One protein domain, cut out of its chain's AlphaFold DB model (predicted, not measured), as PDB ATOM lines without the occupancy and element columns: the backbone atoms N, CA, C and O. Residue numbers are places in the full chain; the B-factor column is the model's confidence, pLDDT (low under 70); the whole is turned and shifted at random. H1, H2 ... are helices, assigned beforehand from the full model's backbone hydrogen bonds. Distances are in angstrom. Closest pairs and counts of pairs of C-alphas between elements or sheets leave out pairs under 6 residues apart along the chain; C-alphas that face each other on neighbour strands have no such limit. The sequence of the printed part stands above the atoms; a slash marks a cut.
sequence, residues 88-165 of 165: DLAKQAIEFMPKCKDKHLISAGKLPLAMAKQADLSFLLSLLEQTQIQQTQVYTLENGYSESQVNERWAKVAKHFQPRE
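This is residues 88 to 165 of the 165 residues of an uncharacterized protein of Kwoniella bestiolae CBS 10118 (UniProt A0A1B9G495). Three helices form a small body: H4 packs side by side with H1 on one side and is crossed steeply by H3 on another. The winding stretch of residues 96 to 112 leads to the short H2, and residues 139 to 146 stick out as a loop. The printed part has 78 residues with four named helices, H1 to H4, all helix in class, compact with a radius of gyration of the C-alphas of 12.2 A, spanning 35 by 25 by 21 A.

H1, residues 88 to 95, begins at C-alpha 88 (-25.345, -20.021, 123.938). H2 is residues 113 to 116. H3, residues 121 to 136, is 22.6 A long. H4, residues 147 to 160, is 20.4 A long and ends at C-alpha 160 (-22.240, -26.937, 132.600).

H1 touches H4 at a shallow tilt of 24 degrees, opposite ways; their closest C-alphas, of Lys 91 and Ala 158, are 4.7 A apart. H1 and H3 are only just apart, at 8.3 A. H2 and H3 are close but not clearly touching, with the closest C-alphas, of Ala 116 and Leu 124, 7.3 A apart. H3 touches H4 with residues 127 to 134 alone, at a steep tilt of 50 degrees, opposite ways; the closest C-alphas, of Gln 130 and Val 157, are 5.6 A apart. In H1, H3 and H4 every O i to N i+4 pair is within hydrogen-bond range; H2 is too short for one.

The C-alphas farthest apart, of Asn 143 and Glu 165, are 37.6 A apart. The printed part has no cut. The link from H1 to H2 is long. The pLDDT is under 70 at residue 108 and residues 135 to 145.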
ATOM      1  N   ASP A  88     -26.332 -19.463 124.864       90.06
ATOM      2  CA  ASP A  88     -25.345 -20.021 123.938       90.06
ATOM      3  C   ASP A  88     -24.169 -19.061 123.749       90.06
ATOM      4  O   ASP A  88     -23.010 -19.486 123.758       90.06
ATOM      5  N   LEU A  89     -24.448 -17.757 123.653       89.56
ATOM      6  CA  LEU A  89     -23.412 -16.729 123.608       89.56
ATOM      7  C   LEU A  89     -22.606 -16.686 124.914       89.56
ATOM      8  O   LEU A  89     -21.381 -16.575 124.867       89.56
ATOM      9  N   ALA A  90     -23.262 -16.834 126.070       92.12
ATOM     10  CA  ALA A  90     -22.567 -16.890 127.355       92.12
ATOM     11  C   ALA A  90     -21.630 -18.097 127.435       92.12
ATOM     12  O   ALA A  90     -20.475 -17.944 127.828       92.12
ATOM     13  N   LYS A  91     -22.084 -19.285 127.019       93.12
ATOM     14  CA  LYS A  91     -21.238 -20.487 126.977       93.12
ATOM     15  C   LYS A  91     -20.024 -20.288 126.083       93.12
ATOM     16  O   LYS A  91     -18.907 -20.551 126.518       93.12
ATOM     17  N   GLN A  92     -20.229 -19.754 124.882       90.69
ATOM     18  CA  GLN A  92     -19.138 -19.470 123.955       90.69
ATOM     19  C   GLN A  92     -18.138 -18.461 124.542       90.69
ATOM     20  O   GLN A  92     -16.929 -18.658 124.456       90.69
ATOM     21  N   ALA A  93     -18.624 -17.401 125.192       91.75
ATOM     22  CA  ALA A  93     -17.773 -16.435 125.878       91.75
ATOM     23  C   ALA A  93     -16.956 -17.085 127.012       91.75
ATOM     24  O   ALA A  93     -15.763 -16.810 127.155       91.75
ATOM     25  N   ILE A  94     -17.571 -17.990 127.782       92.50
ATOM     26  CA  ILE A  94     -16.909 -18.743 128.856       92.50
ATOM     27  C   ILE A  94     -15.793 -19.643 128.305       92.50
ATOM     28  O   ILE A  94     -14.721 -19.699 128.909       92.50
ATOM     29  N   GLU A  95     -15.987 -20.298 127.155       90.94
ATOM     30  CA  GLU A  95     -14.943 -21.118 126.513       90.94
ATOM     31  C   GLU A  95     -13.685 -20.307 126.179       90.94
ATOM     32  O   GLU A  95     -12.570 -20.828 126.247       90.94
ATOM     33  N   PHE A  96     -13.847 -19.016 125.873       90.12
ATOM     34  CA  PHE A  96     -12.747 -18.104 125.564       90.12
ATOM     35  C   PHE A  96     -12.218 -17.311 126.765       90.12
ATOM     36  O   PHE A  96     -11.216 -16.606 126.629       90.12
ATOM     37  N   MET A  97     -12.768 -17.490 127.970       88.50
ATOM     38  CA  MET A  97     -12.223 -16.881 129.193       88.50
ATOM     39  C   MET A  97     -10.735 -17.164 129.459       88.50
ATOM     40  O   MET A  97     -10.080 -16.268 129.990       88.50
ATOM     41  N   PRO A  98     -10.119 -18.298 129.059       84.81
ATOM     42  CA  PRO A  98      -8.668 -18.464 129.144       84.81
ATOM     43  C   PRO A  98      -7.853 -17.415 128.378       84.81
ATOM     44  O   PRO A  98      -6.688 -17.187 128.710       84.81
ATOM     45  N   LYS A  99      -8.430 -16.780 127.353       81.38
ATOM     46  CA  LYS A  99      -7.787 -15.702 126.589       81.38
ATOM     47  C   LYS A  99      -7.941 -14.340 127.265       81.38
ATOM     48  O   LYS A  99      -7.191 -13.416 126.957       81.38
ATOM     49  N   CYS A 100      -8.864 -14.215 128.218       80.50
ATOM     50  CA  CYS A 100      -9.039 -12.997 128.996       80.50
ATOM     51  C   CYS A 100      -7.775 -12.710 129.819       80.50
ATOM     52  O   CYS A 100      -7.288 -13.576 130.555       80.50
ATOM     53  N   LYS A 101      -7.259 -11.478 129.740       74.56
ATOM     54  CA  LYS A 101      -6.112 -11.034 130.554       74.56
ATOM     55  C   LYS A 101      -6.393 -11.209 132.053       74.56
ATOM     56  O   LYS A 101      -5.540 -11.675 132.808       74.56
ATOM     57  N   ASP A 102      -7.642 -10.974 132.436       75.38
ATOM     58  CA  ASP A 102      -8.114 -10.967 133.818       75.38
ATOM     59  C   ASP A 102      -8.767 -12.288 134.249       75.38
ATOM     60  O   ASP A 102      -9.400 -12.368 135.299       75.38
ATOM     61  N   LYS A 103      -8.567 -13.378 133.494       73.00
ATOM     62  CA  LYS A 103      -9.126 -14.719 133.785       73.00
ATOM     63  C   LYS A 103      -8.891 -15.226 135.207       73.00
ATOM     64  O   LYS A 103      -9.674 -16.005 135.740       73.00
ATOM     65  N   HIS A 104      -7.787 -14.810 135.819       70.50
ATOM     66  CA  HIS A 104      -7.386 -15.193 137.170       70.50
ATOM     67  C   HIS A 104      -8.181 -14.453 138.258       70.50
ATOM     68  O   HIS A 104      -8.214 -14.905 139.406       70.50
ATOM     69  N   LEU A 105      -8.820 -13.337 137.900       74.06
ATOM     70  CA  LEU A 105      -9.689 -12.556 138.773       74.06
ATOM     71  C   LEU A 105     -11.112 -13.123 138.819       74.06
ATOM     72  O   LEU A 105     -11.828 -12.892 139.786       74.06
ATOM     73  N   ILE A 106     -11.521 -13.920 137.829       77.62
ATOM     74  CA  ILE A 106     -12.880 -14.465 137.743       77.62
ATOM     75  C   ILE A 106     -13.033 -15.657 138.705       77.62
ATOM     76  O   ILE A 106     -12.887 -16.825 138.343       77.62
ATOM     77  N   SER A 107     -13.265 -15.337 139.977       77.44
ATOM     78  CA  SER A 107     -13.621 -16.265 141.055       77.44
ATOM     79  C   SER A 107     -14.315 -15.510 142.191       77.44
ATOM     80  O   SER A 107     -14.125 -14.299 142.331       77.44
ATOM     81  N   ALA A 108     -15.071 -16.224 143.032       67.62
ATOM     82  CA  ALA A 108     -15.917 -15.633 144.075       67.62
ATOM     83  C   ALA A 108     -15.164 -14.731 145.079       67.62
ATOM     84  O   ALA A 108     -15.778 -13.871 145.700       67.62
ATOM     85  N   GLY A 109     -13.840 -14.883 145.211       72.88
ATOM     86  CA  GLY A 109     -13.001 -14.065 146.098       72.88
ATOM     87  C   GLY A 109     -12.047 -13.088 145.404       72.88
ATOM     88  O   GLY A 109     -11.299 -12.403 146.095       72.88
ATOM     89  N   LYS A 110     -12.008 -13.040 144.066       80.25
ATOM     90  CA  LYS A 110     -11.046 -12.201 143.319       80.25
ATOM     91  C   LYS A 110     -11.685 -11.263 142.301       80.25
ATOM     92  O   LYS A 110     -10.977 -10.420 141.755       80.25
ATOM     93  N   LEU A 111     -12.988 -11.396 142.044       85.75
ATOM     94  CA  LEU A 111     -13.655 -10.614 141.012       85.75
ATOM     95  C   LEU A 111     -13.787  -9.147 141.457       85.75
ATOM     96  O   LEU A 111     -14.424  -8.881 142.480       85.75
ATOM     97  N   PRO A 112     -13.237  -8.177 140.705       88.06
ATOM     98  CA  PRO A 112     -13.383  -6.768 141.027       88.06
ATOM     99  C   PRO A 112     -14.850  -6.341 140.989       88.06
ATOM    100  O   PRO A 112     -15.587  -6.687 140.063       88.06
ATOM    101  N   LEU A 113     -15.257  -5.493 141.937       86.81
ATOM    102  CA  LEU A 113     -16.625  -4.963 142.000       86.81
ATOM    103  C   LEU A 113     -17.043  -4.258 140.697       86.81
ATOM    104  O   LEU A 113     -18.200  -4.333 140.301       86.81
ATOM    105  N   ALA A 114     -16.106  -3.587 140.024       89.06
ATOM    106  CA  ALA A 114     -16.365  -2.922 138.750       89.06
ATOM    107  C   ALA A 114     -16.789  -3.904 137.645       89.06
ATOM    108  O   ALA A 114     -17.679  -3.575 136.871       89.06
ATOM    109  N   MET A 115     -16.203  -5.107 137.606       87.75
ATOM    110  CA  MET A 115     -16.601  -6.163 136.671       87.75
ATOM    111  C   MET A 115     -17.932  -6.782 137.096       87.75
ATOM    112  O   MET A 115     -18.837  -6.915 136.281       87.75
ATOM    113  N   ALA A 116     -18.083  -7.097 138.386       88.75
ATOM    114  CA  ALA A 116     -19.310  -7.688 138.917       88.75
ATOM    115  C   ALA A 116     -20.556  -6.833 138.627       88.75
ATOM    116  O   ALA A 116     -21.611  -7.376 138.331       88.75
ATOM    117  N   LYS A 117     -20.424  -5.499 138.665       90.69
ATOM    118  CA  LYS A 117     -21.510  -4.553 138.360       90.69
ATOM    119  C   LYS A 117     -21.969  -4.552 136.900       90.69
ATOM    120  O   LYS A 117     -23.040  -4.023 136.631       90.69
ATOM    121  N   GLN A 118     -21.155  -5.053 135.976       89.62
ATOM    122  CA  GLN A 118     -21.493  -5.071 134.553       89.62
ATOM    123  C   GLN A 118     -22.364  -6.276 134.202       89.62
ATOM    124  O   GLN A 118     -23.236  -6.168 133.355       89.62
ATOM    125  N   ALA A 119     -22.126  -7.422 134.840       90.38
ATOM    126  CA  ALA A 119     -22.817  -8.658 134.509       90.38
ATOM    127  C   ALA A 119     -24.202  -8.734 135.165       90.38
ATOM    128  O   ALA A 119     -24.390  -8.331 136.313       90.38
ATOM    129  N   ASP A 120     -25.152  -9.344 134.454       93.12
ATOM    130  CA  ASP A 120     -26.426  -9.748 135.042       93.12
ATOM    131  C   ASP A 120     -26.194 -10.714 136.218       93.12
ATOM    132  O   ASP A 120     -25.384 -11.643 136.135       93.12
ATOM    133  N   LEU A 121     -26.913 -10.491 137.322       91.81
ATOM    134  CA  LEU A 121     -26.701 -11.212 138.576       91.81
ATOM    135  C   LEU A 121     -26.906 -12.724 138.415       91.81
ATOM    136  O   LEU A 121     -26.102 -13.500 138.930       91.81
ATOM    137  N   SER A 122     -27.936 -13.145 137.681       92.88
ATOM    138  CA  SER A 122     -28.235 -14.563 137.470       92.88
ATOM    139  C   SER A 122     -27.132 -15.274 136.697       92.88
ATOM    140  O   SER A 122     -26.752 -16.396 137.035       92.88
ATOM    141  N   PHE A 123     -26.582 -14.613 135.678       94.25
ATOM    142  CA  PHE A 123     -25.458 -15.137 134.906       94.25
ATOM    143  C   PHE A 123     -24.185 -15.168 135.753       94.25
ATOM    144  O   PHE A 123     -23.473 -16.177 135.777       94.25
ATOM    145  N   LEU A 124     -23.913 -14.087 136.484       92.81
ATOM    146  CA  LEU A 124     -22.723 -13.967 137.313       92.81
ATOM    147  C   LEU A 124     -22.687 -15.017 138.428       92.81
ATOM    148  O   LEU A 124     -21.659 -15.665 138.619       92.81
ATOM    149  N   LEU A 125     -23.795 -15.215 139.147       91.00
ATOM    150  CA  LEU A 125     -23.878 -16.208 140.220       91.00
ATOM    151  C   LEU A 125     -23.601 -17.619 139.699       91.00
ATOM    152  O   LEU A 125     -22.782 -18.330 140.281       91.00
ATOM    153  N   SER A 126     -24.205 -17.989 138.569       91.81
ATOM    154  CA  SER A 126     -23.944 -19.277 137.925       91.81
ATOM    155  C   SER A 126     -22.488 -19.431 137.495       91.81
ATOM    156  O   SER A 126     -21.900 -20.498 137.672       91.81
ATOM    157  N   LEU A 127     -21.866 -18.373 136.969       91.69
ATOM    158  CA  LEU A 127     -20.451 -18.401 136.601       91.69
ATOM    159  C   LEU A 127     -19.561 -18.630 137.832       91.69
ATOM    160  O   LEU A 127     -18.645 -19.456 137.798       91.69
ATOM    161  N   LEU A 128     -19.827 -17.923 138.930       90.31
ATOM    162  CA  LEU A 128     -19.062 -18.049 140.172       90.31
ATOM    163  C   LEU A 128     -19.225 -19.436 140.809       90.31
ATOM    164  O   LEU A 128     -18.236 -20.042 141.215       90.31
ATOM    165  N   GLU A 129     -20.441 -19.978 140.822       89.00
ATOM    166  CA  GLU A 129     -20.719 -21.330 141.309       89.00
ATOM    167  C   GLU A 129     -19.964 -22.391 140.493       89.00
ATOM    168  O   GLU A 129     -19.225 -23.205 141.050       89.00
ATOM    169  N   GLN A 130     -20.066 -22.339 139.162       87.94
ATOM    170  CA  GLN A 130     -19.384 -23.300 138.292       87.94
ATOM    171  C   GLN A 130     -17.860 -23.170 138.380       87.94
ATOM    172  O   GLN A 130     -17.143 -24.173 138.424       87.94
ATOM    173  N   THR A 131     -17.331 -21.947 138.461       85.62
ATOM    174  CA  THR A 131     -15.884 -21.740 138.627       85.62
ATOM    175  C   THR A 131     -15.368 -22.245 139.973       85.62
ATOM    176  O   THR A 131     -14.223 -22.707 140.005       85.62
ATOM    177  N   GLN A 132     -16.185 -22.202 141.034       83.44
ATOM    178  CA  GLN A 132     -15.869 -22.736 142.361       83.44
ATOM    179  C   GLN A 132     -15.911 -24.271 142.390       83.44
ATOM    180  O   GLN A 132     -14.951 -24.886 142.851       83.44
ATOM    181  N   ILE A 133     -16.946 -24.902 141.821       82.00
ATOM    182  CA  ILE A 133     -17.037 -26.373 141.694       82.00
ATOM    183  C   ILE A 133     -15.795 -26.925 140.979       82.00
ATOM    184  O   ILE A 133     -15.167 -27.886 141.430       82.00
ATOM    185  N   GLN A 134     -15.402 -26.275 139.883       76.88
ATOM    186  CA  GLN A 134     -14.234 -26.676 139.101       76.88
ATOM    187  C   GLN A 134     -12.901 -26.288 139.768       76.88
ATOM    188  O   GLN A 134     -11.868 -26.831 139.396       76.88
ATOM    189  N   GLN A 135     -12.883 -25.376 140.750       68.12
ATOM    190  CA  GLN A 135     -11.697 -25.133 141.584       68.12
ATOM    191  C   GLN A 135     -11.480 -26.276 142.575       68.12
ATOM    192  O   GLN A 135     -10.358 -26.765 142.686       68.12
ATOM    193  N   THR A 136     -12.540 -26.750 143.236       57.47
ATOM    194  CA  THR A 136     -12.473 -27.848 144.216       57.47
ATOM    195  C   THR A 136     -11.898 -29.137 143.622       57.47
ATOM    196  O   THR A 136     -11.183 -29.856 144.311       57.47
ATOM    197  N   GLN A 137     -12.125 -29.397 142.330       54.09
ATOM    198  CA  GLN A 137     -11.576 -30.568 141.633       54.09
ATOM    199  C   GLN A 137     -10.075 -30.470 141.301       54.09
ATOM    200  O   GLN A 137      -9.477 -31.482 140.947       54.09
ATOM    201  N   VAL A 138      -9.462 -29.283 141.397       50.25
ATOM    202  CA  VAL A 138      -8.083 -29.038 140.930       50.25
ATOM    203  C   VAL A 138      -7.094 -28.785 142.078       50.25
ATOM    204  O   VAL A 138      -5.887 -28.859 141.870       50.25
ATOM    205  N   TYR A 139      -7.567 -28.577 143.314       44.62
ATOM    206  CA  TYR A 139      -6.709 -28.437 144.507       44.62
ATOM    207  C   TYR A 139      -5.899 -29.697 144.876       44.62
ATOM    208  O   TYR A 139      -5.106 -29.654 145.811       44.62
ATOM    209  N   THR A 140      -6.047 -30.804 144.150       48.28
ATOM    210  CA  THR A 140      -5.237 -32.025 144.301       48.28
ATOM    211  C   THR A 140      -3.910 -32.005 143.535       48.28
ATOM    212  O   THR A 140      -3.166 -32.979 143.613       48.28
ATOM    213  N   LEU A 141      -3.578 -30.929 142.811       45.59
ATOM    214  CA  LEU A 141      -2.321 -30.808 142.065       45.59
ATOM    215  C   LEU A 141      -1.465 -29.669 142.638       45.59
ATOM    216  O   LEU A 141      -1.684 -28.491 142.356       45.59
ATOM    217  N   GLU A 142      -0.486 -30.036 143.465       42.03
ATOM    218  CA  GLU A 142       0.613 -29.156 143.862       42.03
ATOM    219  C   GLU A 142       1.417 -28.753 142.611       42.03
ATOM    220  O   GLU A 142       1.897 -29.616 141.879       42.03
ATOM    221  N   ASN A 143       1.602 -27.443 142.410       48.75
ATOM    222  CA  ASN A 143       2.378 -26.766 141.355       48.75
ATOM    223  C   ASN A 143       1.618 -26.386 140.069       48.75
ATOM    224  O   ASN A 143       1.215 -27.234 139.289       48.75
ATOM    225  N   GLY A 144       1.530 -25.065 139.840       59.12
ATOM    226  CA  GLY A 144       1.450 -24.379 138.540       59.12
ATOM    227  C   GLY A 144       0.521 -24.947 137.457       59.12
ATOM    228  O   GLY A 144       0.799 -25.967 136.843       59.12
ATOM    229  N   TYR A 145      -0.526 -24.199 137.107       63.56
ATOM    230  CA  TYR A 145      -1.410 -24.550 135.992       63.56
ATOM    231  C   TYR A 145      -0.694 -24.471 134.637       63.56
ATOM    232  O   TYR A 145      -0.153 -23.423 134.276       63.56
ATOM    233  N   SER A 146      -0.778 -25.536 133.841       73.88
ATOM    234  CA  SER A 146      -0.490 -25.466 132.406       73.88
ATOM    235  C   SER A 146      -1.634 -24.773 131.656       73.88
ATOM    236  O   SER A 146      -2.794 -24.815 132.073       73.88
ATOM    237  N   GLU A 147      -1.329 -24.158 130.514       73.12
ATOM    238  CA  GLU A 147      -2.333 -23.510 129.658       73.12
ATOM    239  C   GLU A 147      -3.452 -24.480 129.236       73.12
ATOM    240  O   GLU A 147      -4.628 -24.119 129.248       73.12
ATOM    241  N   SER A 148      -3.102 -25.744 128.975       79.31
ATOM    242  CA  SER A 148      -4.056 -26.814 128.661       79.31
ATOM    243  C   SER A 148      -5.060 -27.054 129.796       79.31
ATOM    244  O   SER A 148      -6.264 -27.110 129.555       79.31
ATOM    245  N   GLN A 149      -4.596 -27.094 131.050       78.38
ATOM    246  CA  GLN A 149      -5.467 -27.278 132.219       78.38
ATOM    247  C   GLN A 149      -6.399 -26.082 132.443       78.38
ATOM    248  O   GLN A 149      -7.552 -26.258 132.841       78.38
ATOM    249  N   VAL A 150      -5.925 -24.859 132.175       78.81
ATOM    250  CA  VAL A 150      -6.771 -23.658 132.229       78.81
ATOM    251  C   VAL A 150      -7.861 -23.736 131.160       78.81
ATOM    252  O   VAL A 150      -9.030 -23.516 131.477       78.81
ATOM    253  N   ASN A 151      -7.504 -24.098 129.927       82.81
ATOM    254  CA  ASN A 151      -8.460 -24.256 128.830       82.81
ATOM    255  C   ASN A 151      -9.502 -25.342 129.131       82.81
ATOM    256  O   ASN A 151     -10.699 -25.099 128.996       82.81
ATOM    257  N   GLU A 152      -9.069 -26.510 129.608       85.19
ATOM    258  CA  GLU A 152      -9.963 -27.618 129.951       85.19
ATOM    259  C   GLU A 152     -10.937 -27.237 131.074       85.19
ATOM    260  O   GLU A 152     -12.131 -27.542 131.001       85.19
ATOM    261  N   ARG A 153     -10.455 -26.522 132.098       85.25
ATOM    262  CA  ARG A 153     -11.306 -26.015 133.180       85.25
ATOM    263  C   ARG A 153     -12.405 -25.110 132.634       85.25
ATOM    264  O   ARG A 153     -13.571 -25.315 132.957       85.25
ATOM    265  N   TRP A 154     -12.054 -24.116 131.824       88.06
ATOM    266  CA  TRP A 154     -13.034 -23.173 131.282       88.06
ATOM    267  C   TRP A 154     -14.004 -23.833 130.298       88.06
ATOM    268  O   TRP A 154     -15.194 -23.531 130.344       88.06
ATOM    269  N   ALA A 155     -13.555 -24.820 129.519       89.00
ATOM    270  CA  ALA A 155     -14.443 -25.648 128.702       89.00
ATOM    271  C   ALA A 155     -15.456 -26.434 129.561       89.00
ATOM    272  O   ALA A 155     -16.639 -26.510 129.223       89.00
ATOM    273  N   LYS A 156     -15.037 -26.974 130.717       89.44
ATOM    274  CA  LYS A 156     -15.956 -27.623 131.672       89.44
ATOM    275  C   LYS A 156     -16.944 -26.631 132.283       89.44
ATOM    276  O   LYS A 156     -18.116 -26.980 132.410       89.44
ATOM    277  N   VAL A 157     -16.498 -25.425 132.642       89.31
ATOM    278  CA  VAL A 157     -17.385 -24.358 133.142       89.31
ATOM    279  C   VAL A 157     -18.428 -24.009 132.079       89.31
ATOM    280  O   VAL A 157     -19.615 -24.015 132.389       89.31
ATOM    281  N   ALA A 158     -18.017 -23.790 130.827       91.31
ATOM    282  CA  ALA A 158     -18.928 -23.473 129.728       91.31
ATOM    283  C   ALA A 158     -19.959 -24.582 129.490       91.31
ATOM    284  O   ALA A 158     -21.158 -24.318 129.401       91.31
ATOM    285  N   LYS A 159     -19.513 -25.842 129.461       91.81
ATOM    286  CA  LYS A 159     -20.385 -26.999 129.229       91.81
ATOM    287  C   LYS A 159     -21.535 -27.089 130.237       91.81
ATOM    288  O   LYS A 159     -22.656 -27.412 129.847       91.81
ATOM    289  N   HIS A 160     -21.262 -26.811 131.512       91.12
ATOM    290  CA  HIS A 160     -22.240 -26.937 132.600       91.12
ATOM    291  C   HIS A 160     -22.902 -25.609 132.982       91.12
ATOM    292  O   HIS A 160     -23.712 -25.572 133.904       91.12
ATOM    293  N   PHE A 161     -22.575 -24.517 132.291       92.12
ATOM    294  CA  PHE A 161     -23.144 -23.214 132.588       92.12
ATOM    295  C   PHE A 161     -24.644 -23.171 132.273       92.12
ATOM    296  O   PHE A 161     -25.067 -23.459 131.148       92.12
ATOM    297  N   GLN A 162     -25.431 -22.759 133.266       91.25
ATOM    298  CA  GLN A 162     -26.838 -22.387 133.134       91.25
ATOM    299  C   GLN A 162     -27.128 -21.220 134.089       91.25
ATOM    300  O   GLN A 162     -26.776 -21.331 135.266       91.25
ATOM    301  N   PRO A 163     -27.713 -20.101 133.622       89.19
ATOM    302  CA  PRO A 163     -28.074 -18.984 134.492       89.19
ATOM    303  C   PRO A 163     -29.176 -19.394 135.479       89.19
ATOM    304  O   PRO A 163     -30.017 -20.230 135.152       89.19
ATOM    305  N   ARG A 164     -29.168 -18.816 136.683       83.44
ATOM    306  CA  ARG A 164     -30.253 -19.011 137.659       83.44
ATOM    307  C   ARG A 164     -31.505 -18.229 137.241       83.44
ATOM    308  O   ARG A 164     -31.387 -17.101 136.770       83.44
ATOM    309  N   GLU A 165     -32.677 -18.830 137.410       74.19
ATOM    310  CA  GLU A 165     -33.971 -18.151 137.223       74.19
ATOM    311  C   GLU A 165     -34.275 -17.173 138.363       74.19
ATOM    312  O   GLU A 165     -33.917 -17.482 139.526       74.19
TER     313      GLU A 165